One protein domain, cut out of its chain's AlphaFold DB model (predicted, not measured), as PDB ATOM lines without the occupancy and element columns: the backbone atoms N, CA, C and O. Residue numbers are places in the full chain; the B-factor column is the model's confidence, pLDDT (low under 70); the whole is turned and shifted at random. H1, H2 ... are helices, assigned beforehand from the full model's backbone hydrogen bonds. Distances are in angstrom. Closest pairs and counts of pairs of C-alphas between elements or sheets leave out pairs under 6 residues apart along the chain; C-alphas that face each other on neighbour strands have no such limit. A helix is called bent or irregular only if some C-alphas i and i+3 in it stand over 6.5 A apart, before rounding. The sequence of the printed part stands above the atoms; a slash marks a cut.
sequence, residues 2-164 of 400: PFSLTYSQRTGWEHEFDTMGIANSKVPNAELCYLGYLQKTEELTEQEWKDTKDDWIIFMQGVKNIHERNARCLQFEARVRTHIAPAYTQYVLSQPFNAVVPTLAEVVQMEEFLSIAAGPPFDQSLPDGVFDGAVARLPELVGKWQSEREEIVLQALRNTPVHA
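This is residues 2 to 164 of the 400 residues of an uncharacterized protein of Candolleomyces aberdarensis (UniProt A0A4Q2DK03). One very long helix, H4, makes most of the length; H2 packs on its earlier part, and the short helices H5, H6 and H7 pack on its later part. H8 runs off about perpendicular to H4 as an arm, and residues 150 to 164 stick out. The printed part has 163 residues with eight named helices, H1 to H8 along the chain, and no named strand: all helix. It is extended, with a radius of gyration of the C-alphas of 24.8 A, and flat, spanning 77 by 48 by 23 A.

H1, residues 3 to 11, touches residues 14 to 17 alone of H2, residues 14 to 26, at a steep tilt of 65 degrees; the closest C-alphas, of Ser 8 and Glu 14, are 4.9 A apart. H3, residues 35 to 38, touches no helix. The hub is H4, residues 46 to 94, with a kink of 57 degrees near residue 53. It touches H2 at a steep tilt of 62 degrees, closest at the C-alphas of Glu 16 and Lys 64, 6.2 A. It touches H5, residues 104 to 108, closest at the C-alphas of Tyr 88 and Leu 104, 7.1 A. H6, residues 111 to 117, touches H4 at a steep tilt of 59 degrees, closest at the C-alphas of Phe 76 and Ala 117, 6.0 A. H7, residues 132 to 136, only just touches H4, with 3 pairs of C-alphas within 8 A, the closest Ala 87 and Val 135, 6.6 A. H8, residues 138 to 158, is near H5. Every O i to N i+4 pair is within hydrogen-bond range in H5, H7 and H8, but 4 of 5 in H1, 7 of 9 in H2, 40 of 45 in H4 and 2 of 3 in H6; H3 is too short for one.

H1 begins at C-alpha 3, (-114.565, 28.501, 511.435). H4 is 67.8 A long, H8 30.0 A and H2 19.5 A. H2 and H4 are irregular: C-alphas 18 and 21 are 7.3 A apart, 51 and 54 7.7 A. H8 ends at C-alpha 158, (-87.947, 7.700, 572.816).

The C-alphas of Thr 45 and Ala 164, the two farthest apart, are 80.2 A apart. The printed part has no cut, and the link from H6 to H7 is long, 14 residues. The pLDDT is under 70 at residues 2 to 5 and 23 to 39.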
ATOM      1  N   PRO A   2    -114.711  32.433 513.199       51.03
ATOM      2  CA  PRO A   2    -115.958  31.875 512.656       51.03
ATOM      3  C   PRO A   2    -115.886  30.369 512.336       51.03
ATOM      4  O   PRO A   2    -116.918  29.712 512.309       51.03
ATOM      5  N   PHE A   3    -114.691  29.809 512.098       54.22
ATOM      6  CA  PHE A   3    -114.565  28.501 511.435       54.22
ATOM      7  C   PHE A   3    -114.323  27.300 512.355       54.22
ATOM      8  O   PHE A   3    -114.777  26.196 512.057       54.22
ATOM      9  N   SER A   4    -113.666  27.497 513.501       60.16
ATOM     10  CA  SER A   4    -113.527  26.445 514.520       60.16
ATOM     11  C   SER A   4    -114.887  26.004 515.075       60.16
ATOM     12  O   SER A   4    -115.067  24.839 515.425       60.16
ATOM     13  N   LEU A   5    -115.869  26.914 515.072       69.94
ATOM     14  CA  LEU A   5    -117.220  26.660 515.555       69.94
ATOM     15  C   LEU A   5    -117.921  25.571 514.722       69.94
ATOM     16  O   LEU A   5    -118.415  24.599 515.289       69.94
ATOM     17  N   THR A   6    -117.856  25.638 513.388       79.19
ATOM     18  CA  THR A   6    -118.514  24.671 512.486       79.19
ATOM     19  C   THR A   6    -118.015  23.234 512.685       79.19
ATOM     20  O   THR A   6    -118.805  22.287 512.673       79.19
ATOM     21  N   TYR A   7    -116.708  23.038 512.886       80.50
ATOM     22  CA  TYR A   7    -116.148  21.702 513.123       80.50
ATOM     23  C   TYR A   7    -116.388  21.211 514.549       80.50
ATOM     24  O   TYR A   7    -116.667  20.023 514.729       80.50
ATOM     25  N   SER A   8    -116.354  22.103 515.546       79.69
ATOM     26  CA  SER A   8    -116.721  21.755 516.925       79.69
ATOM     27  C   SER A   8    -118.178  21.278 517.013       79.69
ATOM     28  O   SER A   8    -118.440  20.235 517.607       79.69
ATOM     29  N   GLN A   9    -119.101  21.929 516.296       84.94
ATOM     30  CA  GLN A   9    -120.503  21.517 516.184       84.94
ATOM     31  C   GLN A   9    -120.650  20.146 515.514       84.94
ATOM     32  O   GLN A   9    -121.347  19.274 516.028       84.94
ATOM     33  N   ARG A  10    -119.941  19.902 514.401       86.56
ATOM     34  CA  ARG A  10    -119.954  18.591 513.713       86.56
ATOM     35  C   ARG A  10    -119.424  17.447 514.580       86.56
ATOM     36  O   ARG A  10    -119.788  16.298 514.348       86.56
ATOM     37  N   THR A  11    -118.532  17.742 515.522       84.38
ATOM     38  CA  THR A  11    -117.862  16.740 516.365       84.38
ATOM     39  C   THR A  11    -118.419  16.656 517.786       84.38
ATOM     40  O   THR A  11    -118.009  15.771 518.529       84.38
ATOM     41  N   GLY A  12    -119.381  17.516 518.142       89.38
ATOM     42  CA  GLY A  12    -120.023  17.531 519.458       89.38
ATOM     43  C   GLY A  12    -119.200  18.194 520.567       89.38
ATOM     44  O   GLY A  12    -119.481  17.950 521.733       89.38
ATOM     45  N   TRP A  13    -118.206  19.018 520.219       88.19
ATOM     46  CA  TRP A  13    -117.290  19.690 521.156       88.19
ATOM     47  C   TRP A  13    -117.571  21.192 521.330       88.19
ATOM     48  O   TRP A  13    -116.709  21.933 521.797       88.19
ATOM     49  N   GLU A  14    -118.744  21.668 520.904       87.44
ATOM     50  CA  GLU A  14    -119.113  23.093 520.933       87.44
ATOM     51  C   GLU A  14    -119.002  23.689 522.349       87.44
ATOM     52  O   GLU A  14    -118.384  24.734 522.535       87.44
ATOM     53  N   HIS A  15    -119.493  22.979 523.372       87.25
ATOM     54  CA  HIS A  15    -119.466  23.464 524.753       87.25
ATOM     55  C   HIS A  15    -118.042  23.619 525.307       87.25
ATOM     56  O   HIS A  15    -117.701  24.651 525.894       87.25
ATOM     57  N   GLU A  16    -117.191  22.606 525.131       86.75
ATOM     58  CA  GLU A  16    -115.791  22.648 525.551       86.75
ATOM     59  C   GLU A  16    -114.999  23.700 524.774       86.75
ATOM     60  O   GLU A  16    -114.091  24.317 525.334       86.75
ATOM     61  N   PHE A  17    -115.343  23.919 523.502       82.31
ATOM     62  CA  PHE A  17    -114.711  24.929 522.663       82.31
ATOM     63  C   PHE A  17    -115.013  26.340 523.182       82.31
ATOM     64  O   PHE A  17    -114.091  27.126 523.396       82.31
ATOM     65  N   ASP A  18    -116.273  26.641 523.494       83.50
ATOM     66  CA  ASP A  18    -116.681  27.955 524.009       83.50
ATOM     67  C   ASP A  18    -116.075  28.277 525.384       83.50
ATOM     68  O   ASP A  18    -115.803  29.433 525.721       83.50
ATOM     69  N   THR A  19    -115.824  27.249 526.193       80.31
ATOM     70  CA  THR A  19    -115.311  27.387 527.565       80.31
ATOM     71  C   THR A  19    -113.784  27.265 527.663       80.31
ATOM     72  O   THR A  19    -113.203  27.533 528.722       80.31
ATOM     73  N   MET A  20    -113.095  26.968 526.556       77.38
ATOM     74  CA  MET A  20    -111.650  26.713 526.538       77.38
ATOM     75  C   MET A  20    -110.799  27.894 527.023       77.38
ATOM     76  O   MET A  20    -109.738  27.696 527.616       77.38
ATOM     77  N   GLY A  21    -111.251  29.135 526.800       71.56
ATOM     78  CA  GLY A  21    -110.549  30.335 527.265       71.56
ATOM     79  C   GLY A  21    -110.446  30.387 528.793       71.56
ATOM     80  O   GLY A  21    -109.418  30.785 529.342       71.56
ATOM     81  N   ILE A  22    -111.477  29.890 529.480       70.19
ATOM     82  CA  ILE A  22    -111.507  29.776 530.940       70.19
ATOM     83  C   ILE A  22    -110.565  28.654 531.389       70.19
ATOM     84  O   ILE A  22    -109.776  28.865 532.311       70.19
ATOM     85  N   ALA A  23    -110.586  27.496 530.719       66.12
ATOM     86  CA  ALA A  23    -109.688  26.378 531.021       66.12
ATOM     87  C   ALA A  23    -108.207  26.768 530.877       66.12
ATOM     88  O   ALA A  23    -107.419  26.534 531.793       66.12
ATOM     89  N   ASN A  24    -107.843  27.448 529.784       65.31
ATOM     90  CA  ASN A  24    -106.475  27.901 529.523       65.31
ATOM     91  C   ASN A  24    -105.953  28.871 530.592       65.31
ATOM     92  O   ASN A  24    -104.779  28.822 530.943       65.31
ATOM     93  N   SER A  25    -106.816  29.725 531.151       67.38
ATOM     94  CA  SER A  25    -106.421  30.664 532.211       67.38
ATOM     95  C   SER A  25    -106.158  30.001 533.571       67.38
ATOM     96  O   SER A  25    -105.456  30.567 534.407       67.38
ATOM     97  N   LYS A  26    -106.721  28.808 533.811       61.31
ATOM     98  CA  LYS A  26    -106.739  28.154 535.130       61.31
ATOM     99  C   LYS A  26    -105.720  27.033 535.299       61.31
ATOM    100  O   LYS A  26    -105.567  26.544 536.412       61.31
ATOM    101  N   VAL A  27    -105.033  26.614 534.238       56.75
ATOM    102  CA  VAL A  27    -104.055  25.521 534.302       56.75
ATOM    103  C   VAL A  27    -102.638  26.103 534.304       56.75
ATOM    104  O   VAL A  27    -102.153  26.554 533.261       56.75
ATOM    105  N   PRO A  28    -101.926  26.084 535.448       46.75
ATOM    106  CA  PRO A  28    -100.517  26.446 535.489       46.75
ATOM    107  C   PRO A  28     -99.747  25.441 534.624       46.75
ATOM    108  O   PRO A  28     -99.782  24.241 534.894       46.75
ATOM    109  N   ASN A  29     -99.055  25.925 533.592       47.09
ATOM    110  CA  ASN A  29     -98.392  25.128 532.548       47.09
ATOM    111  C   ASN A  29     -99.302  24.543 531.455       47.09
ATOM    112  O   ASN A  29     -98.860  23.645 530.739       47.09
ATOM    113  N   ALA A  30    -100.505  25.085 531.223       50.88
ATOM    114  CA  ALA A  30    -101.146  24.952 529.911       50.88
ATOM    115  C   ALA A  30    -100.428  25.816 528.856       50.88
ATOM    116  O   ALA A  30    -101.043  26.530 528.071       50.88
ATOM    117  N   GLU A  31     -99.111  25.640 528.732       48.47
ATOM    118  CA  GLU A  31     -98.491  25.573 527.412       48.47
ATOM    119  C   GLU A  31     -98.984  24.280 526.739       48.47
ATOM    120  O   GLU A  31     -98.210  23.403 526.365       48.47
ATOM    121  N   LEU A  32    -100.306  24.101 526.647       53.56
ATOM    122  CA  LEU A  32    -100.877  23.092 525.783       53.56
ATOM    123  C   LEU A  32    -100.384  23.488 524.396       53.56
ATOM    124  O   LEU A  32    -100.705  24.568 523.901       53.56
ATOM    125  N   CYS A  33     -99.531  22.634 523.830       48.59
ATOM    126  CA  CYS A  33     -98.719  22.817 522.625       48.59
ATOM    127  C   CYS A  33     -99.493  23.189 521.341       48.59
ATOM    128  O   CYS A  33     -98.929  23.160 520.253       48.59
ATOM    129  N   TYR A  34    -100.771  23.548 521.441       60.44
ATOM    130  CA  TYR A  34    -101.694  23.791 520.342       60.44
ATOM    131  C   TYR A  34    -102.064  25.269 520.156       60.44
ATOM    132  O   TYR A  34    -102.871  25.588 519.280       60.44
ATOM    133  N   LEU A  35    -101.417  26.191 520.888       58.38
ATOM    134  CA  LEU A  35    -101.533  27.640 520.649       58.38
ATOM    135  C   LEU A  35    -101.299  28.009 519.172       58.38
ATOM    136  O   LEU A  35    -101.944  28.926 518.675       58.38
ATOM    137  N   GLY A  36    -100.456  27.264 518.445       66.06
ATOM    138  CA  GLY A  36    -100.186  27.520 517.026       66.06
ATOM    139  C   GLY A  36    -101.406  27.384 516.106       66.06
ATOM    140  O   GLY A  36    -101.546  28.167 515.171       66.06
ATOM    141  N   TYR A  37    -102.319  26.443 516.376       64.19
ATOM    142  CA  TYR A  37    -103.522  26.247 515.552       64.19
ATOM    143  C   TYR A  37    -104.686  27.129 516.001       64.19
ATOM    144  O   TYR A  37    -105.466  27.585 515.173       64.19
ATOM    145  N   LEU A  38    -104.766  27.427 517.300       63.78
ATOM    146  CA  LEU A  38    -105.788  28.308 517.873       63.78
ATOM    147  C   LEU A  38    -105.565  29.788 517.538       63.78
ATOM    148  O   LEU A  38    -106.483  30.595 517.659       63.78
ATOM    149  N   GLN A  39    -104.350  30.150 517.120       67.94
ATOM    150  CA  GLN A  39    -104.000  31.504 516.692       67.94
ATOM    151  C   GLN A  39    -104.221  31.750 515.195       67.94
ATOM    152  O   GLN A  39    -104.179  32.909 514.775       67.94
ATOM    153  N   LYS A  40    -104.471  30.711 514.380       72.19
ATOM    154  CA  LYS A  40    -104.811  30.909 512.965       72.19
ATOM    155  C   LYS A  40    -106.183  31.578 512.871       72.19
ATOM    156  O   LYS A  40    -107.187  31.052 513.343       72.19
ATOM    157  N   THR A  41    -106.217  32.758 512.264       72.69
ATOM    158  CA  THR A  41    -107.456  33.491 511.978       72.69
ATOM    159  C   THR A  41    -108.128  33.020 510.687       72.69
ATOM    160  O   THR A  41    -109.320  33.267 510.511       72.69
ATOM    161  N   GLU A  42    -107.377  32.340 509.814       82.25
ATOM    162  CA  GLU A  42    -107.840  31.760 508.551       82.25
ATOM    163  C   GLU A  42    -108.573  30.424 508.755       82.25
ATOM    164  O   GLU A  42    -108.333  29.692 509.717       82.25
ATOM    165  N   GLU A  43    -109.479  30.115 507.830       80.12
ATOM    166  CA  GLU A  43    -110.247  28.871 507.808       80.12
ATOM    167  C   GLU A  43    -109.329  27.675 507.499       80.12
ATOM    168  O   GLU A  43    -108.623  27.683 506.493       80.12
ATOM    169  N   LEU A  44    -109.333  26.641 508.353       84.06
ATOM    170  CA  LEU A  44    -108.601  25.399 508.075       84.06
ATOM    171  C   LEU A  44    -109.177  24.729 506.825       84.06
ATOM    172  O   LEU A  44    -110.384  24.485 506.740       84.06
ATOM    173  N   THR A  45    -108.312  24.374 505.881       89.88
ATOM    174  CA  THR A  45    -108.711  23.557 504.729       89.88
ATOM    175  C   THR A  45    -109.139  22.153 505.181       89.88
ATOM    176  O   THR A  45    -108.677  21.656 506.207       89.88
ATOM    177  N   GLU A  46    -109.992  21.461 504.413       89.31
ATOM    178  CA  GLU A  46    -110.421  20.081 504.735       89.31
ATOM    179  C   GLU A  46    -109.232  19.112 504.890       89.31
ATOM    180  O   GLU A  46    -109.274  18.186 505.701       89.31
ATOM    181  N   GLN A  47    -108.144  19.344 504.147       91.38
ATOM    182  CA  GLN A  47    -106.912  18.567 504.273       91.38
ATOM    183  C   GLN A  47    -106.188  18.869 505.594       91.38
ATOM    184  O   GLN A  47    -105.859  17.935 506.317       91.38
ATOM    185  N   GLU A  48    -106.014  20.145 505.963       87.56
ATOM    186  CA  GLU A  48    -105.434  20.518 507.266       87.56
ATOM    187  C   GLU A  48    -106.277  20.010 508.441       87.56
ATOM    188  O   GLU A  48    -105.728  19.545 509.440       87.56
ATOM    189  N   TRP A  49    -107.610  20.073 508.335       87.56
ATOM    190  CA  TRP A  49    -108.508  19.502 509.337       87.56
ATOM    191  C   TRP A  49    -108.286  17.999 509.464       87.56
ATOM    192  O   TRP A  49    -108.081  17.503 510.566       87.56
ATOM    193  N   LYS A  50    -108.263  17.270 508.345       91.25
ATOM    194  CA  LYS A  50    -108.007  15.827 508.345       91.25
ATOM    195  C   LYS A  50    -106.661  15.478 508.986       91.25
ATOM    196  O   LYS A  50    -106.604  14.511 509.739       91.25
ATOM    197  N   ASP A  51    -105.627  16.273 508.727       88.69
ATOM    198  CA  ASP A  51    -104.274  16.047 509.245       88.69
ATOM    199  C   ASP A  51    -104.138  16.387 510.741       88.69
ATOM    200  O   ASP A  51    -103.268  15.842 511.415       88.69
ATOM    201  N   THR A  52    -105.003  17.253 511.282       85.44
ATOM    202  CA  THR A  52    -104.946  17.718 512.684       85.44
ATOM    203  C   THR A  52    -106.103  17.229 513.561       85.44
ATOM    204  O   THR A  52    -106.113  17.483 514.766       85.44
ATOM    205  N   LYS A  53    -107.083  16.518 512.995       86.56
ATOM    206  CA  LYS A  53    -108.312  16.095 513.683       86.56
ATOM    207  C   LYS A  53    -108.042  15.285 514.950       86.56
ATOM    208  O   LYS A  53    -108.685  15.526 515.970       86.56
ATOM    209  N   ASP A  54    -107.129  14.321 514.893       84.75
ATOM    210  CA  ASP A  54    -106.872  13.425 516.027       84.75
ATOM    211  C   ASP A  54    -106.218  14.175 517.195       84.75
ATOM    212  O   ASP A  54    -106.622  14.008 518.347       84.75
ATOM    213  N   ASP A  55    -105.291  15.085 516.892       79.50
ATOM    214  CA  ASP A  55    -104.701  16.005 517.866       79.50
ATOM    215  C   ASP A  55    -105.768  16.901 518.513       79.50
ATOM    216  O   ASP A  55    -105.784  17.081 519.733       79.50
ATOM    217  N   TRP A  56    -106.700  17.418 517.706       82.12
ATOM    218  CA  TRP A  56    -107.847  18.185 518.188       82.12
ATOM    219  C   TRP A  56    -108.724  17.372 519.136       82.12
ATOM    220  O   TRP A  56    -109.092  17.870 520.196       82.12
ATOM    221  N   ILE A  57    -109.038  16.120 518.804       84.25
ATOM    222  CA  ILE A  57    -109.842  15.246 519.669       84.25
ATOM    223  C   ILE A  57    -109.128  14.999 521.002       84.25
ATOM    224  O   ILE A  57    -109.752  15.116 522.057       84.25
ATOM    225  N   ILE A  58    -107.824  14.703 520.978       81.25
ATOM    226  CA  ILE A  58    -107.018  14.516 522.195       81.25
ATOM    227  C   ILE A  58    -107.046  15.786 523.053       81.25
ATOM    228  O   ILE A  58    -107.241  15.713 524.270       81.25
ATOM    229  N   PHE A  59    -106.887  16.952 522.425       79.81
ATOM    230  CA  PHE A  59    -106.949  18.239 523.105       79.81
ATOM    231  C   PHE A  59    -108.324  18.491 523.739       79.81
ATOM    232  O   PHE A  59    -108.395  18.776 524.936       79.81
ATOM    233  N   MET A  60    -109.412  18.332 522.980       81.94
ATOM    234  CA  MET A  60    -110.776  18.556 523.473       81.94
ATOM    235  C   MET A  60    -111.144  17.587 524.599       81.94
ATOM    236  O   MET A  60    -111.754  17.993 525.586       81.94
ATOM    237  N   GLN A  61    -110.683  16.336 524.528       84.62
ATOM    238  CA  GLN A  61    -110.818  15.388 525.632       84.62
ATOM    239  C   GLN A  61    -110.070  15.867 526.886       84.62
ATOM    240  O   GLN A  61    -110.578  15.735 527.998       84.62
ATOM    241  N   GLY A  62    -108.884  16.461 526.726       81.31
ATOM    242  CA  GLY A  62    -108.153  17.108 527.817       81.31
ATOM    243  C   GLY A  62    -108.939  18.259 528.450       81.31
ATOM    244  O   GLY A  62    -109.058  18.313 529.675       81.31
ATOM    245  N   VAL A  63    -109.525  19.136 527.629       81.12
ATOM    246  CA  VAL A  63    -110.387  20.242 528.087       81.12
ATOM    247  C   VAL A  63    -111.602  19.708 528.849       81.12
ATOM    248  O   VAL A  63    -111.861  20.147 529.970       81.12
ATOM    249  N   LYS A  64    -112.296  18.705 528.304       86.69
ATOM    250  CA  LYS A  64    -113.423  18.044 528.974       86.69
ATOM    251  C   LYS A  64    -113.030  17.463 530.327       86.69
ATOM    252  O   LYS A  64    -113.692  17.735 531.324       86.69
ATOM    253  N   ASN A  65    -111.911  16.742 530.396       84.81
ATOM    254  CA  ASN A  65    -111.408  16.178 531.649       84.81
ATOM    255  C   ASN A  65    -111.114  17.272 532.694       84.81
ATOM    256  O   ASN A  65    -111.376  17.073 533.881       84.81
ATOM    257  N   ILE A  66    -110.592  18.433 532.270       80.94
ATOM    258  CA  ILE A  66    -110.378  19.600 533.143       80.94
ATOM    259  C   ILE A  66    -111.715  20.159 533.639       80.94
ATOM    260  O   ILE A  66    -111.840  20.456 534.828       80.94
ATOM    261  N   HIS A  67    -112.719  20.292 532.771       84.75
ATOM    262  CA  HIS A  67    -114.046  20.763 533.171       84.75
ATOM    263  C   HIS A  67    -114.718  19.815 534.154       84.75
ATOM    264  O   HIS A  67    -115.161  20.262 535.208       84.75
ATOM    265  N   GLU A  68    -114.721  18.516 533.874       86.94
ATOM    266  CA  GLU A  68    -115.268  17.507 534.779       86.94
ATOM    267  C   GLU A  68    -114.534  17.503 536.126       86.94
ATOM    268  O   GLU A  68    -115.164  17.451 537.181       86.94
ATOM    269  N   ARG A  69    -113.201  17.616 536.115       84.94
ATOM    270  CA  ARG A  69    -112.393  17.758 537.334       84.94
ATOM    271  C   ARG A  69    -112.788  19.000 538.130       84.94
ATOM    272  O   ARG A  69    -113.015  18.892 539.332       84.94
ATOM    273  N   ASN A  70    -112.885  20.159 537.484       84.56
ATOM    274  CA  ASN A  70    -113.260  21.407 538.144       84.56
ATOM    275  C   ASN A  70    -114.692  21.347 538.684       84.56
ATOM    276  O   ASN A  70    -114.930  21.776 539.808       84.56
ATOM    277  N   ALA A  71    -115.624  20.771 537.923       88.50
ATOM    278  CA  ALA A  71    -116.996  20.557 538.362       88.50
ATOM    279  C   ALA A  71    -117.041  19.676 539.619       88.50
ATOM    280  O   ALA A  71    -117.693  20.045 540.592       88.50
ATOM    281  N   ARG A  72    -116.277  18.571 539.657       88.75
ATOM    282  CA  ARG A  72    -116.148  17.731 540.861       88.75
ATOM    283  C   ARG A  72    -115.573  18.500 542.049       88.75
ATOM    284  O   ARG A  72    -116.098  18.369 543.150       88.75
ATOM    285  N   CYS A  73    -114.537  19.312 541.841       87.38
ATOM    286  CA  CYS A  73    -113.939  20.119 542.910       87.38
ATOM    287  C   CYS A  73    -114.927  21.150 543.465       87.38
ATOM    288  O   CYS A  73    -115.066  21.251 544.676       87.38
ATOM    289  N   LEU A  74    -115.656  21.857 542.597       88.44
ATOM    290  CA  LEU A  74    -116.672  22.830 543.008       88.44
ATOM    291  C   LEU A  74    -117.815  22.172 543.786       88.44
ATOM    292  O   LEU A  74    -118.273  22.721 544.783       88.44
ATOM    293  N   GLN A  75    -118.260  20.988 543.360       90.94
ATOM    294  CA  GLN A  75    -119.298  20.241 544.075       90.94
ATOM    295  C   GLN A  75    -118.805  19.732 545.431       90.94
ATOM    296  O   GLN A  75    -119.512  19.831 546.431       90.94
ATOM    297  N   PHE A  76    -117.576  19.224 545.489       92.31
ATOM    298  CA  PHE A  76    -116.953  18.820 546.743       92.31
ATOM    299  C   PHE A  76    -116.799  19.998 547.705       92.31
ATOM    300  O   PHE A  76    -117.206  19.898 548.860       92.31
ATOM    301  N   GLU A  77    -116.299  21.134 547.224       91.44
ATOM    302  CA  GLU A  77    -116.211  22.371 547.993       91.44
ATOM    303  C   GLU A  77    -117.588  22.810 548.507       91.44
ATOM    304  O   GLU A  77    -117.733  23.113 549.690       91.44
ATOM    305  N   ALA A  78    -118.616  22.791 547.651       91.69
ATOM    306  CA  ALA A  78    -119.978  23.136 548.044       91.69
ATOM    307  C   ALA A  78    -120.505  22.215 549.156       91.69
ATOM    308  O   ALA A  78    -121.088  22.701 550.128       91.69
ATOM    309  N   ARG A  79    -120.254  20.902 549.069       93.94
ATOM    310  CA  ARG A  79    -120.634  19.927 550.106       93.94
ATOM    311  C   ARG A  79    -119.917  20.187 551.423       93.94
ATOM    312  O   ARG A  79    -120.558  20.229 552.473       93.94
ATOM    313  N   VAL A  80    -118.604  20.396 551.369       93.75
ATOM    314  CA  VAL A  80    -117.787  20.700 552.546       93.75
ATOM    315  C   VAL A  80    -118.286  21.970 553.227       93.75
ATOM    316  O   VAL A  80    -118.525  21.962 554.433       93.75
ATOM    317  N   ARG A  81    -118.513  23.034 552.455       91.50
ATOM    318  CA  ARG A  81    -118.981  24.326 552.963       91.50
ATOM    319  C   ARG A  81    -120.382  24.251 553.565       91.50
ATOM    320  O   ARG A  81    -120.629  24.867 554.591       91.50
ATOM    321  N   THR A  82    -121.286  23.506 552.936       92.44
ATOM    322  CA  THR A  82    -122.700  23.467 553.343       92.44
ATOM    323  C   THR A  82    -122.937  22.533 554.527       92.44
ATOM    324  O   THR A  82    -123.758  22.841 555.385       92.44
ATOM    325  N   HIS A  83    -122.224  21.404 554.601       92.62
ATOM    326  CA  HIS A  83    -122.540  20.351 555.571       92.62
ATOM    327  C   HIS A  83    -121.459  20.124 556.629       92.62
ATOM    328  O   HIS A  83    -121.784  19.859 557.783       92.62
ATOM    329  N   ILE A  84    -120.176  20.217 556.265       94.81
ATOM    330  CA  ILE A  84    -119.076  19.874 557.181       94.81
ATOM    331  C   ILE A  84    -118.625  21.107 557.963       94.81
ATOM    332  O   ILE A  84    -118.477  21.040 559.182       94.81
ATOM    333  N   ALA A  85    -118.422  22.235 557.278       94.06
ATOM    334  CA  ALA A  85    -117.891  23.449 557.888       94.06
ATOM    335  C   ALA A  85    -118.753  23.960 559.060       94.06
ATOM    336  O   ALA A  85    -118.166  24.203 560.114       94.06
ATOM    337  N   PRO A  86    -120.099  24.038 558.988       93.62
ATOM    338  CA  PRO A  86    -120.905  24.523 560.113       93.62
ATOM    339  C   PRO A  86    -120.800  23.618 561.349       93.62
ATOM    340  O   PRO A  86    -120.561  24.087 562.461       93.62
ATOM    341  N   ALA A  87    -120.882  22.299 561.154       94.50
ATOM    342  CA  ALA A  87    -120.748  21.326 562.237       94.50
ATOM    343  C   ALA A  87    -119.353  21.366 562.884       94.50
ATOM    344  O   ALA A  87    -119.220  21.367 564.110       94.50
ATOM    345  N   TYR A  88    -118.303  21.449 562.063       95.44
ATOM    346  CA  TYR A  88    -116.934  21.606 562.544       95.44
ATOM    347  C   TYR A  88    -116.739  22.937 563.291       95.44
ATOM    348  O   TYR A  88    -116.120  22.960 564.353       95.44
ATOM    349  N   THR A  89    -117.326  24.031 562.801       92.06
ATOM    350  CA  THR A  89    -117.297  25.354 563.447       92.06
ATOM    351  C   THR A  89    -117.892  25.298 564.844       92.06
ATOM    352  O   THR A  89    -117.251  25.707 565.815       92.06
ATOM    353  N   GLN A  90    -119.092  24.723 564.960       93.19
ATOM    354  CA  GLN A  90    -119.766  24.524 566.236       93.19
ATOM    355  C   GLN A  90    -118.925  23.661 567.184       93.19
ATOM    356  O   GLN A  90    -118.795  23.985 568.368       93.19
ATOM    357  N   TYR A  91    -118.302  22.596 566.668       95.31
ATOM    358  CA  TYR A  91    -117.392  21.768 567.448       95.31
ATOM    359  C   TYR A  91    -116.209  22.580 567.987       95.31
ATOM    360  O   TYR A  91    -116.000  22.582 569.200       95.31
ATOM    361  N   VAL A  92    -115.483  23.323 567.145       92.56
ATOM    362  CA  VAL A  92    -114.345  24.151 567.585       92.56
ATOM    363  C   VAL A  92    -114.776  25.184 568.627       92.56
ATOM    364  O   VAL A  92    -114.100  25.349 569.642       92.56
ATOM    365  N   LEU A  93    -115.920  25.842 568.425       89.75
ATOM    366  CA  LEU A  93    -116.465  26.814 569.377       89.75
ATOM    367  C   LEU A  93    -116.791  26.195 570.741       89.75
ATOM    368  O   LEU A  93    -116.637  26.864 571.762       89.75
ATOM    369  N   SER A  94    -117.197  24.922 570.772       94.31
ATOM    370  CA  SER A  94    -117.457  24.188 572.018       94.31
ATOM    371  C   SER A  94    -116.197  23.710 572.748       94.31
ATOM    372  O   SER A  94    -116.286  23.318 573.911       94.31
ATOM    373  N   GLN A  95    -115.025  23.737 572.103       94.50
ATOM    374  CA  GLN A  95    -113.772  23.327 572.737       94.50
ATOM    375  C   GLN A  95    -113.172  24.447 573.604       94.50
ATOM    376  O   GLN A  95    -113.428  25.627 573.352       94.50
ATOM    377  N   PRO A  96    -112.336  24.123 574.612       90.94
ATOM    378  CA  PRO A  96    -111.467  25.097 575.282       90.94
ATOM    379  C   PRO A  96    -110.582  25.876 574.290       90.94
ATOM    380  O   PRO A  96    -110.223  25.352 573.241       90.94
ATOM    381  N   PHE A  97    -110.201  27.118 574.607       81.19
ATOM    382  CA  PHE A  97    -109.468  27.989 573.669       81.19
ATOM    383  C   PHE A  97    -108.073  27.450 573.328       81.19
ATOM    384  O   PHE A  97    -107.579  27.601 572.214       81.19
ATOM    385  N   ASN A  98    -107.458  26.758 574.283       83.06
ATOM    386  CA  ASN A  98    -106.174  26.085 574.135       83.06
ATOM    387  C   ASN A  98    -106.295  24.638 573.618       83.06
ATOM    388  O   ASN A  98    -105.295  23.914 573.614       83.06
ATOM    389  N   ALA A  99    -107.490  24.200 573.206       91.25
ATOM    390  CA  ALA A  99    -107.682  22.863 572.670       91.25
ATOM    391  C   ALA A  99    -106.934  22.692 571.345       91.25
ATOM    392  O   ALA A  99    -106.976  23.537 570.450       91.25
ATOM    393  N   VAL A 100    -106.259  21.555 571.216       91.19
ATOM    394  CA  VAL A 100    -105.597  21.162 569.977       91.19
ATOM    395  C   VAL A 100    -106.621  20.444 569.116       91.19
ATOM    396  O   VAL A 100    -106.985  19.307 569.405       91.19
ATOM    397  N   VAL A 101    -107.072  21.101 568.055       94.31
ATOM    398  CA  VAL A 101    -108.028  20.540 567.096       94.31
ATOM    399  C   VAL A 101    -107.376  20.392 565.714       94.31
ATOM    400  O   VAL A 101    -106.526  21.219 565.362       94.31
ATOM    401  N   PRO A 102    -107.728  19.350 564.933       94.56
ATOM    402  CA  PRO A 102    -107.311  19.237 563.537       94.56
ATOM    403  C   PRO A 102    -107.860  20.406 562.735       94.56
ATOM    404  O   PRO A 102    -108.908  20.936 563.072       94.56
ATOM    405  N   THR A 103    -107.208  20.774 561.639       91.19
ATOM    406  CA  THR A 103    -107.785  21.746 560.697       91.19
ATOM    407  C   THR A 103    -109.018  21.177 559.984       91.19
ATOM    408  O   THR A 103    -109.150  19.960 559.844       91.19
ATOM    409  N   LEU A 104    -109.889  22.038 559.435       93.06
ATOM    410  CA  LEU A 104    -111.035  21.585 558.629       93.06
ATOM    411  C   LEU A 104    -110.591  20.673 557.471       93.06
ATOM    412  O   LEU A 104    -111.217  19.652 557.210       93.06
ATOM    413  N   ALA A 105    -109.473  20.992 556.816       91.25
ATOM    414  CA  ALA A 105    -108.937  20.163 555.741       91.25
ATOM    415  C   ALA A 105    -108.447  18.788 556.227       91.25
ATOM    416  O   ALA A 105    -108.535  17.815 555.481       91.25
ATOM    417  N   GLU A 106    -107.925  18.679 557.453       93.56
ATOM    418  CA  GLU A 106    -107.589  17.383 558.062       93.56
ATOM    419  C   GLU A 106    -108.851  16.590 558.419       93.56
ATOM    420  O   GLU A 106    -108.882  15.389 558.174       93.56
ATOM    421  N   VAL A 107    -109.906  17.249 558.915       95.88
ATOM    422  CA  VAL A 107    -111.210  16.613 559.184       95.88
ATOM    423  C   VAL A 107    -111.838  16.075 557.902       95.88
ATOM    424  O   VAL A 107    -112.241  14.918 557.851       95.88
ATOM    425  N   VAL A 108    -111.851  16.869 556.830       95.38
ATOM    426  CA  VAL A 108    -112.378  16.456 555.520       95.38
ATOM    427  C   VAL A 108    -111.604  15.267 554.932       95.38
ATOM    428  O   VAL A 108    -112.167  14.497 554.161       95.38
ATOM    429  N   GLN A 109    -110.332  15.083 555.300       93.31
ATOM    430  CA  GLN A 109    -109.511  13.945 554.867       93.31
ATOM    431  C   GLN A 109    -109.734  12.660 555.678       93.31
ATOM    432  O   GLN A 109    -109.232  11.608 555.264       93.31
ATOM    433  N   MET A 110    -110.456  12.726 556.801       95.88
ATOM    434  CA  MET A 110    -110.858  11.543 557.565       95.88
ATOM    435  C   MET A 110    -111.851  10.717 556.746       95.88
ATOM    436  O   MET A 110    -112.681  11.266 556.023       95.88
ATOM    437  N   GLU A 111    -111.764   9.393 556.849       95.56
ATOM    438  CA  GLU A 111    -112.527   8.459 556.010       95.56
ATOM    439  C   GLU A 111    -114.044   8.676 556.117       95.56
ATOM    440  O   GLU A 111    -114.749   8.651 555.106       95.56
ATOM    441  N   GLU A 112    -114.528   8.986 557.320       96.69
ATOM    442  CA  GLU A 112    -115.931   9.265 557.619       96.69
ATOM    443  C   GLU A 112    -116.489  10.472 556.856       96.69
ATOM    444  O   GLU A 112    -117.655  10.467 556.472       96.69
ATOM    445  N   PHE A 113    -115.672  11.499 556.619       96.12
ATOM    446  CA  PHE A 113    -116.087  12.694 555.885       96.12
ATOM    447  C   PHE A 113    -115.785  12.568 554.396       96.12
ATOM    448  O   PHE A 113    -116.622  12.916 553.561       96.12
ATOM    449  N   LEU A 114    -114.606  12.047 554.056       94.50
ATOM    450  CA  LEU A 114    -114.123  11.983 552.685       94.50
ATOM    451  C   LEU A 114    -114.988  11.069 551.814       94.50
ATOM    452  O   LEU A 114    -115.310  11.437 550.684       94.50
ATOM    453  N   SER A 115    -115.382   9.906 552.342       93.62
ATOM    454  CA  SER A 115    -116.216   8.936 551.620       93.62
ATOM    455  C   SER A 115    -117.581   9.511 551.232       93.62
ATOM    456  O   SER A 115    -118.062   9.258 550.130       93.62
ATOM    457  N   ILE A 116    -118.169  10.341 552.098       94.25
ATOM    458  CA  ILE A 116    -119.458  11.000 551.859       94.25
ATOM    459  C   ILE A 116    -119.278  12.204 550.928       94.25
ATOM    460  O   ILE A 116    -119.982  12.336 549.927       94.25
ATOM    461  N   ALA A 117    -118.311  13.081 551.220       93.25
ATOM    462  CA  ALA A 117    -118.102  14.312 550.462       93.25
ATOM    463  C   ALA A 117    -117.718  14.039 549.000       93.25
ATOM    464  O   ALA A 117    -118.217  14.714 548.094       93.25
ATOM    465  N   ALA A 118    -116.882  13.027 548.763       91.25
ATOM    466  CA  ALA A 118    -116.422  12.648 547.432       91.25
ATOM    467  C   ALA A 118    -117.185  11.470 546.804       91.25
ATOM    468  O   ALA A 118    -116.815  11.012 545.720       91.25
ATOM    469  N   GLY A 119    -118.232  10.973 547.464       88.38
ATOM    470  CA  GLY A 119    -119.067   9.905 546.931       88.38
ATOM    471  C   GLY A 119    -119.833  10.368 545.683       88.38
ATOM    472  O   GLY A 119    -120.466  11.434 545.725       88.38
ATOM    473  N   PRO A 120    -119.801   9.611 544.569       79.25
ATOM    474  CA  PRO A 120    -120.700   9.855 543.452       79.25
ATOM    475  C   PRO A 120    -122.146   9.521 543.858       79.25
ATOM    476  O   PRO A 120    -122.357   8.697 544.751       79.25
ATOM    477  N   PRO A 121    -123.147  10.084 543.168       85.81
ATOM    478  CA  PRO A 121    -123.050  11.080 542.093       85.81
ATOM    479  C   PRO A 121    -122.736  12.501 542.604       85.81
ATOM    480  O   PRO A 121    -123.223  12.896 543.660       85.81
ATOM    481  N   PHE A 122    -121.928  13.282 541.869       83.38
ATOM    482  CA  PHE A 122    -121.562  14.675 542.226       83.38
ATOM    483  C   PHE A 122    -122.604  15.716 541.798       83.38
ATOM    484  O   PHE A 122    -122.612  16.830 542.307       83.38
ATOM    485  N   ASP A 123    -123.460  15.355 540.851       81.94
ATOM    486  CA  ASP A 123    -124.525  16.167 540.264       81.94
ATOM    487  C   ASP A 123    -125.838  16.110 541.058       81.94
ATOM    488  O   ASP A 123    -126.782  16.831 540.745       81.94
ATOM    489  N   GLN A 124    -125.899  15.283 542.105       86.56
ATOM    490  CA  GLN A 124    -127.080  15.140 542.950       86.56
ATOM    491  C   GLN A 124    -126.863  15.795 544.313       86.56
ATOM    492  O   GLN A 124    -125.780  15.715 544.911       86.56
ATOM    493  N   SER A 125    -127.928  16.428 544.809       86.69
ATOM    494  CA  SER A 125    -128.003  16.890 546.190       86.69
ATOM    495  C   SER A 125    -127.889  15.694 547.124       86.69
ATOM    496  O   SER A 125    -128.603  14.700 546.957       86.69
ATOM    497  N   LEU A 126    -127.007  15.795 548.113       90.19
ATOM    498  CA  LEU A 126    -126.938  14.798 549.168       90.19
ATOM    499  C   LEU A 126    -128.222  14.852 550.012       90.19
ATOM    500  O   LEU A 126    -128.749  15.946 550.222       90.19
ATOM    501  N   PRO A 127    -128.733  13.705 550.496       93.19
ATOM    502  CA  PRO A 127    -129.834  13.701 551.447       93.19
ATOM    503  C   PRO A 127    -129.492  14.511 552.702       93.19
ATOM    504  O   PRO A 127    -128.356  14.463 553.189       93.19
ATOM    505  N   ASP A 128    -130.488  15.207 553.250       91.56
ATOM    506  CA  ASP A 128    -130.347  15.896 554.531       91.56
ATOM    507  C   ASP A 128    -129.908  14.907 555.620       91.56
ATOM    508  O   ASP A 128    -130.371  13.765 555.681       91.56
ATOM    509  N   GLY A 129    -128.977  15.342 556.468       93.00
ATOM    510  CA  GLY A 129    -128.460  14.539 557.573       93.00
ATOM    511  C   GLY A 129    -127.482  13.425 557.183       93.00
ATOM    512  O   GLY A 129    -127.061  12.655 558.044       93.00
ATOM    513  N   VAL A 130    -127.044  13.330 555.916       95.50
ATOM    514  CA  VAL A 130    -126.067  12.295 555.510       95.50
ATOM    515  C   VAL A 130    -124.753  12.372 556.304       95.50
ATOM    516  O   VAL A 130    -124.104  11.354 556.534       95.50
ATOM    517  N   PHE A 131    -124.377  13.569 556.767       95.94
ATOM    518  CA  PHE A 131    -123.180  13.789 557.578       95.94
ATOM    519  C   PHE A 131    -123.415  13.619 559.083       95.94
ATOM    520  O   PHE A 131    -122.434  13.594 559.822       95.94
ATOM    521  N   ASP A 132    -124.655  13.458 559.559       95.69
ATOM    522  CA  ASP A 132    -124.974  13.480 560.994       95.69
ATOM    523  C   ASP A 132    -124.221  12.394 561.766       95.69
ATOM    524  O   ASP A 132    -123.710  12.640 562.858       95.69
ATOM    525  N   GLY A 133    -124.071  11.207 561.170       97.12
ATOM    526  CA  GLY A 133    -123.290  10.118 561.757       97.12
ATOM    527  C   GLY A 133    -121.797  10.445 561.887       97.12
ATOM    528  O   GLY A 133    -121.193  10.166 562.922       97.12
ATOM    529  N   ALA A 134    -121.201  11.069 560.865       97.06
ATOM    530  CA  ALA A 134    -119.798  11.493 560.895       97.06
ATOM    531  C   ALA A 134    -119.586  12.656 561.880       97.06
ATOM    532  O   ALA A 134    -118.645  12.642 562.673       97.06
ATOM    533  N   VAL A 135    -120.506  13.625 561.887       96.44
ATOM    534  CA  VAL A 135    -120.507  14.777 562.798       96.44
ATOM    535  C   VAL A 135    -120.645  14.331 564.253       96.44
ATOM    536  O   VAL A 135    -119.883  14.790 565.102       96.44
ATOM    537  N   ALA A 136    -121.543  13.389 564.552       96.94
ATOM    538  CA  ALA A 136    -121.704  12.842 565.899       96.94
ATOM    539  C   ALA A 136    -120.428  12.155 566.417       96.94
ATOM    540  O   ALA A 136    -120.168  12.153 567.620       96.94
ATOM    541  N   ARG A 137    -119.606  11.608 565.512       97.88
ATOM    542  CA  ARG A 137    -118.313  10.985 565.831       97.88
ATOM    543  C   ARG A 137    -117.142  11.963 565.842       97.88
ATOM    544  O   ARG A 137    -116.042  11.566 566.218       97.88
ATOM    545  N   LEU A 138    -117.339  13.236 565.497       96.69
ATOM    546  CA  LEU A 138    -116.249  14.211 565.414       96.69
ATOM    547  C   LEU A 138    -115.383  14.280 566.695       96.69
ATOM    548  O   LEU A 138    -114.160  14.263 566.553       96.69
ATOM    549  N   PRO A 139    -115.930  14.246 567.931       97.56
ATOM    550  CA  PRO A 139    -115.101  14.200 569.139       97.56
ATOM    551  C   PRO A 139    -114.185  12.962 569.224       97.56
ATOM    552  O   PRO A 139    -113.028  13.076 569.628       97.56
ATOM    553  N   GLU A 140    -114.678  11.787 568.820       98.06
ATOM    554  CA  GLU A 140    -113.909  10.533 568.778       98.06
ATOM    555  C   GLU A 140    -112.776  10.629 567.745       98.06
ATOM    556  O   GLU A 140    -111.622  10.307 568.042       98.06
ATOM    557  N   LEU A 141    -113.094  11.128 566.548       97.62
ATOM    558  CA  LEU A 141    -112.146  11.271 565.442       97.62
ATOM    559  C   LEU A 141    -111.032  12.271 565.765       97.62
ATOM    560  O   LEU A 141    -109.861  12.002 565.495       97.62
ATOM    561  N   VAL A 142    -111.372  13.393 566.403       96.62
ATOM    562  CA  VAL A 142    -110.397  14.379 566.887       96.62
ATOM    563  C   VAL A 142    -109.492  13.767 567.957       96.62
ATOM    564  O   VAL A 142    -108.274  13.942 567.897       96.62
ATOM    565  N   GLY A 143    -110.047  12.985 568.888       96.88
ATOM    566  CA  GLY A 143    -109.266  12.270 569.900       96.88
ATOM    567  C   GLY A 143    -108.286  11.255 569.299       96.88
ATOM    568  O   GLY A 143    -107.134  11.162 569.739       96.88
ATOM    569  N   LYS A 144    -108.707  10.531 568.254       97.75
ATOM    570  CA  LYS A 144    -107.840   9.628 567.485       97.75
ATOM    571  C   LYS A 144    -106.719  10.397 566.784       97.75
ATOM    572  O   LYS A 144    -105.551  10.073 566.994       97.75
ATOM    573  N   TRP A 145    -107.058  11.448 566.034       96.94
ATOM    574  CA  TRP A 145    -106.086  12.312 565.357       96.94
ATOM    575  C   TRP A 145    -105.054  12.879 566.338       96.94
ATOM    576  O   TRP A 145    -103.851  12.804 566.093       96.94
ATOM    577  N   GLN A 146    -105.498  13.379 567.492       96.25
ATOM    578  CA  GLN A 146    -104.598  13.922 568.505       96.25
ATOM    579  C   GLN A 146    -103.651  12.838 569.037       96.25
ATOM    580  O   GLN A 146    -102.451  13.074 569.161       96.25
ATOM    581  N   SER A 147    -104.168  11.636 569.301       96.75
ATOM    582  CA  SER A 147    -103.371  10.511 569.807       96.75
ATOM    583  C   SER A 147    -102.294  10.068 568.808       96.75
ATOM    584  O   SER A 147    -101.150   9.841 569.196       96.75
ATOM    585  N   GLU A 148    -102.618  10.012 567.514       96.38
ATOM    586  CA  GLU A 148    -101.653   9.709 566.447       96.38
ATOM    587  C   GLU A 148    -100.533  10.760 566.369       96.38
ATOM    588  O   GLU A 148     -99.356  10.440 566.192       96.38
ATOM    589  N   ARG A 149    -100.887  12.037 566.532       95.81
ATOM    590  CA  ARG A 149     -99.946  13.161 566.491       95.81
ATOM    591  C   ARG A 149     -99.046  13.194 567.720       95.81
ATOM    592  O   ARG A 149     -97.844  13.421 567.597       95.81
ATOM    593  N   GLU A 150     -99.599  12.923 568.891       97.00
ATOM    594  CA  GLU A 150     -98.830  12.782 570.123       97.00
ATOM    595  C   GLU A 150     -97.874  11.595 570.079       97.00
ATOM    596  O   GLU A 150     -96.744  11.722 570.540       97.00
ATOM    597  N   GLU A 151     -98.261  10.481 569.463       97.12
ATOM    598  CA  GLU A 151     -97.377   9.328 569.297       97.12
ATOM    599  C   GLU A 151     -96.136   9.671 568.456       97.12
ATOM    600  O   GLU A 151     -95.025   9.253 568.789       97.12
ATOM    601  N   ILE A 152     -96.265  10.531 567.437       96.12
ATOM    602  CA  ILE A 152     -95.111  11.067 566.688       96.12
ATOM    603  C   ILE A 152     -94.171  11.857 567.617       96.12
ATOM    604  O   ILE A 152     -92.945  11.744 567.523       96.12
ATOM    605  N   VAL A 153     -94.730  12.649 568.535       97.44
ATOM    606  CA  VAL A 153     -93.960  13.440 569.505       97.44
ATOM    607  C   VAL A 153     -93.295  12.535 570.551       97.44
ATOM    608  O   VAL A 153     -92.112  12.708 570.853       97.44
ATOM    609  N   LEU A 154     -94.007  11.526 571.056       96.81
ATOM    610  CA  LEU A 154     -93.474  10.517 571.975       96.81
ATOM    611  C   LEU A 154     -92.347   9.718 571.319       96.81
ATOM    612  O   LEU A 154     -91.316   9.481 571.946       96.81
ATOM    613  N   GLN A 155     -92.475   9.383 570.037       95.31
ATOM    614  CA  GLN A 155     -91.408   8.723 569.294       95.31
ATOM    615  C   GLN A 155     -90.157   9.604 569.189       95.31
ATOM    616  O   GLN A 155     -89.035   9.104 569.311       95.31
ATOM    617  N   ALA A 156     -90.316  10.923 569.038       95.31
ATOM    618  CA  ALA A 156     -89.189  11.850 569.091       95.31
ATOM    619  C   ALA A 156     -88.496  11.854 570.467       95.31
ATOM    620  O   ALA A 156     -87.277  12.013 570.506       95.31
ATOM    621  N   LEU A 157     -89.228  11.629 571.568       96.06
ATOM    622  CA  LEU A 157     -88.674  11.497 572.927       96.06
ATOM    623  C   LEU A 157     -87.970  10.159 573.171       96.06
ATOM    624  O   LEU A 157     -86.891  10.141 573.769       96.06
ATOM    625  N   ARG A 158     -88.538   9.048 572.687       95.44
ATOM    626  CA  ARG A 158     -87.947   7.700 572.816       95.44
ATOM    627  C   ARG A 158     -86.576   7.593 572.146       95.44
ATOM    628  O   ARG A 158     -85.729   6.834 572.594       95.44
ATOM    629  N   ASN A 159     -86.333   8.393 571.109       93.06
ATOM    630  CA  ASN A 159     -85.062   8.428 570.381       93.06
ATOM    631  C   ASN A 159     -83.976   9.296 571.050       93.06
ATOM    632  O   ASN A 159     -82.968   9.622 570.420       93.06
ATOM    633  N   THR A 160     -84.171   9.721 572.300       94.19
ATOM    634  CA  THR A 160     -83.263  10.653 572.985       94.19
ATOM    635  C   THR A 160     -82.415   9.946 574.037       94.19
ATOM    636  O   THR A 160     -82.868   8.992 574.657       94.19
ATOM    637  N   PRO A 161     -81.198  10.440 574.326       91.12
ATOM    638  CA  PRO A 161     -80.371   9.872 575.391       91.12
ATOM    639  C   PRO A 161     -80.908  10.165 576.802       91.12
ATOM    640  O   PRO A 161     -80.494   9.511 577.754       91.12
ATOM    641  N   VAL A 162     -81.796  11.158 576.955       91.19
ATOM    642  CA  VAL A 162     -82.383  11.535 578.254       91.19
ATOM    643  C   VAL A 162     -83.406  10.495 578.709       91.19
ATOM    644  O   VAL A 162     -83.461  10.143 579.889       91.19
ATOM    645  N   HIS A 163     -84.174   9.955 577.767       89.50
ATOM    646  CA  HIS A 163     -85.096   8.858 578.009       89.50
ATOM    647  C   HIS A 163     -84.385   7.544 577.673       89.50
ATOM    648  O   HIS A 163     -84.394   7.088 576.535       89.50
ATOM    649  N   ALA A 164     -83.700   6.976 578.673       77.62
ATOM    650  CA  ALA A 164     -82.904   5.758 578.515       77.62
ATOM    651  C   ALA A 164     -83.697   4.626 577.824       77.62
ATOM    652  O   ALA A 164     -84.879   4.447 578.142       77.62
TER     653      ALA A 164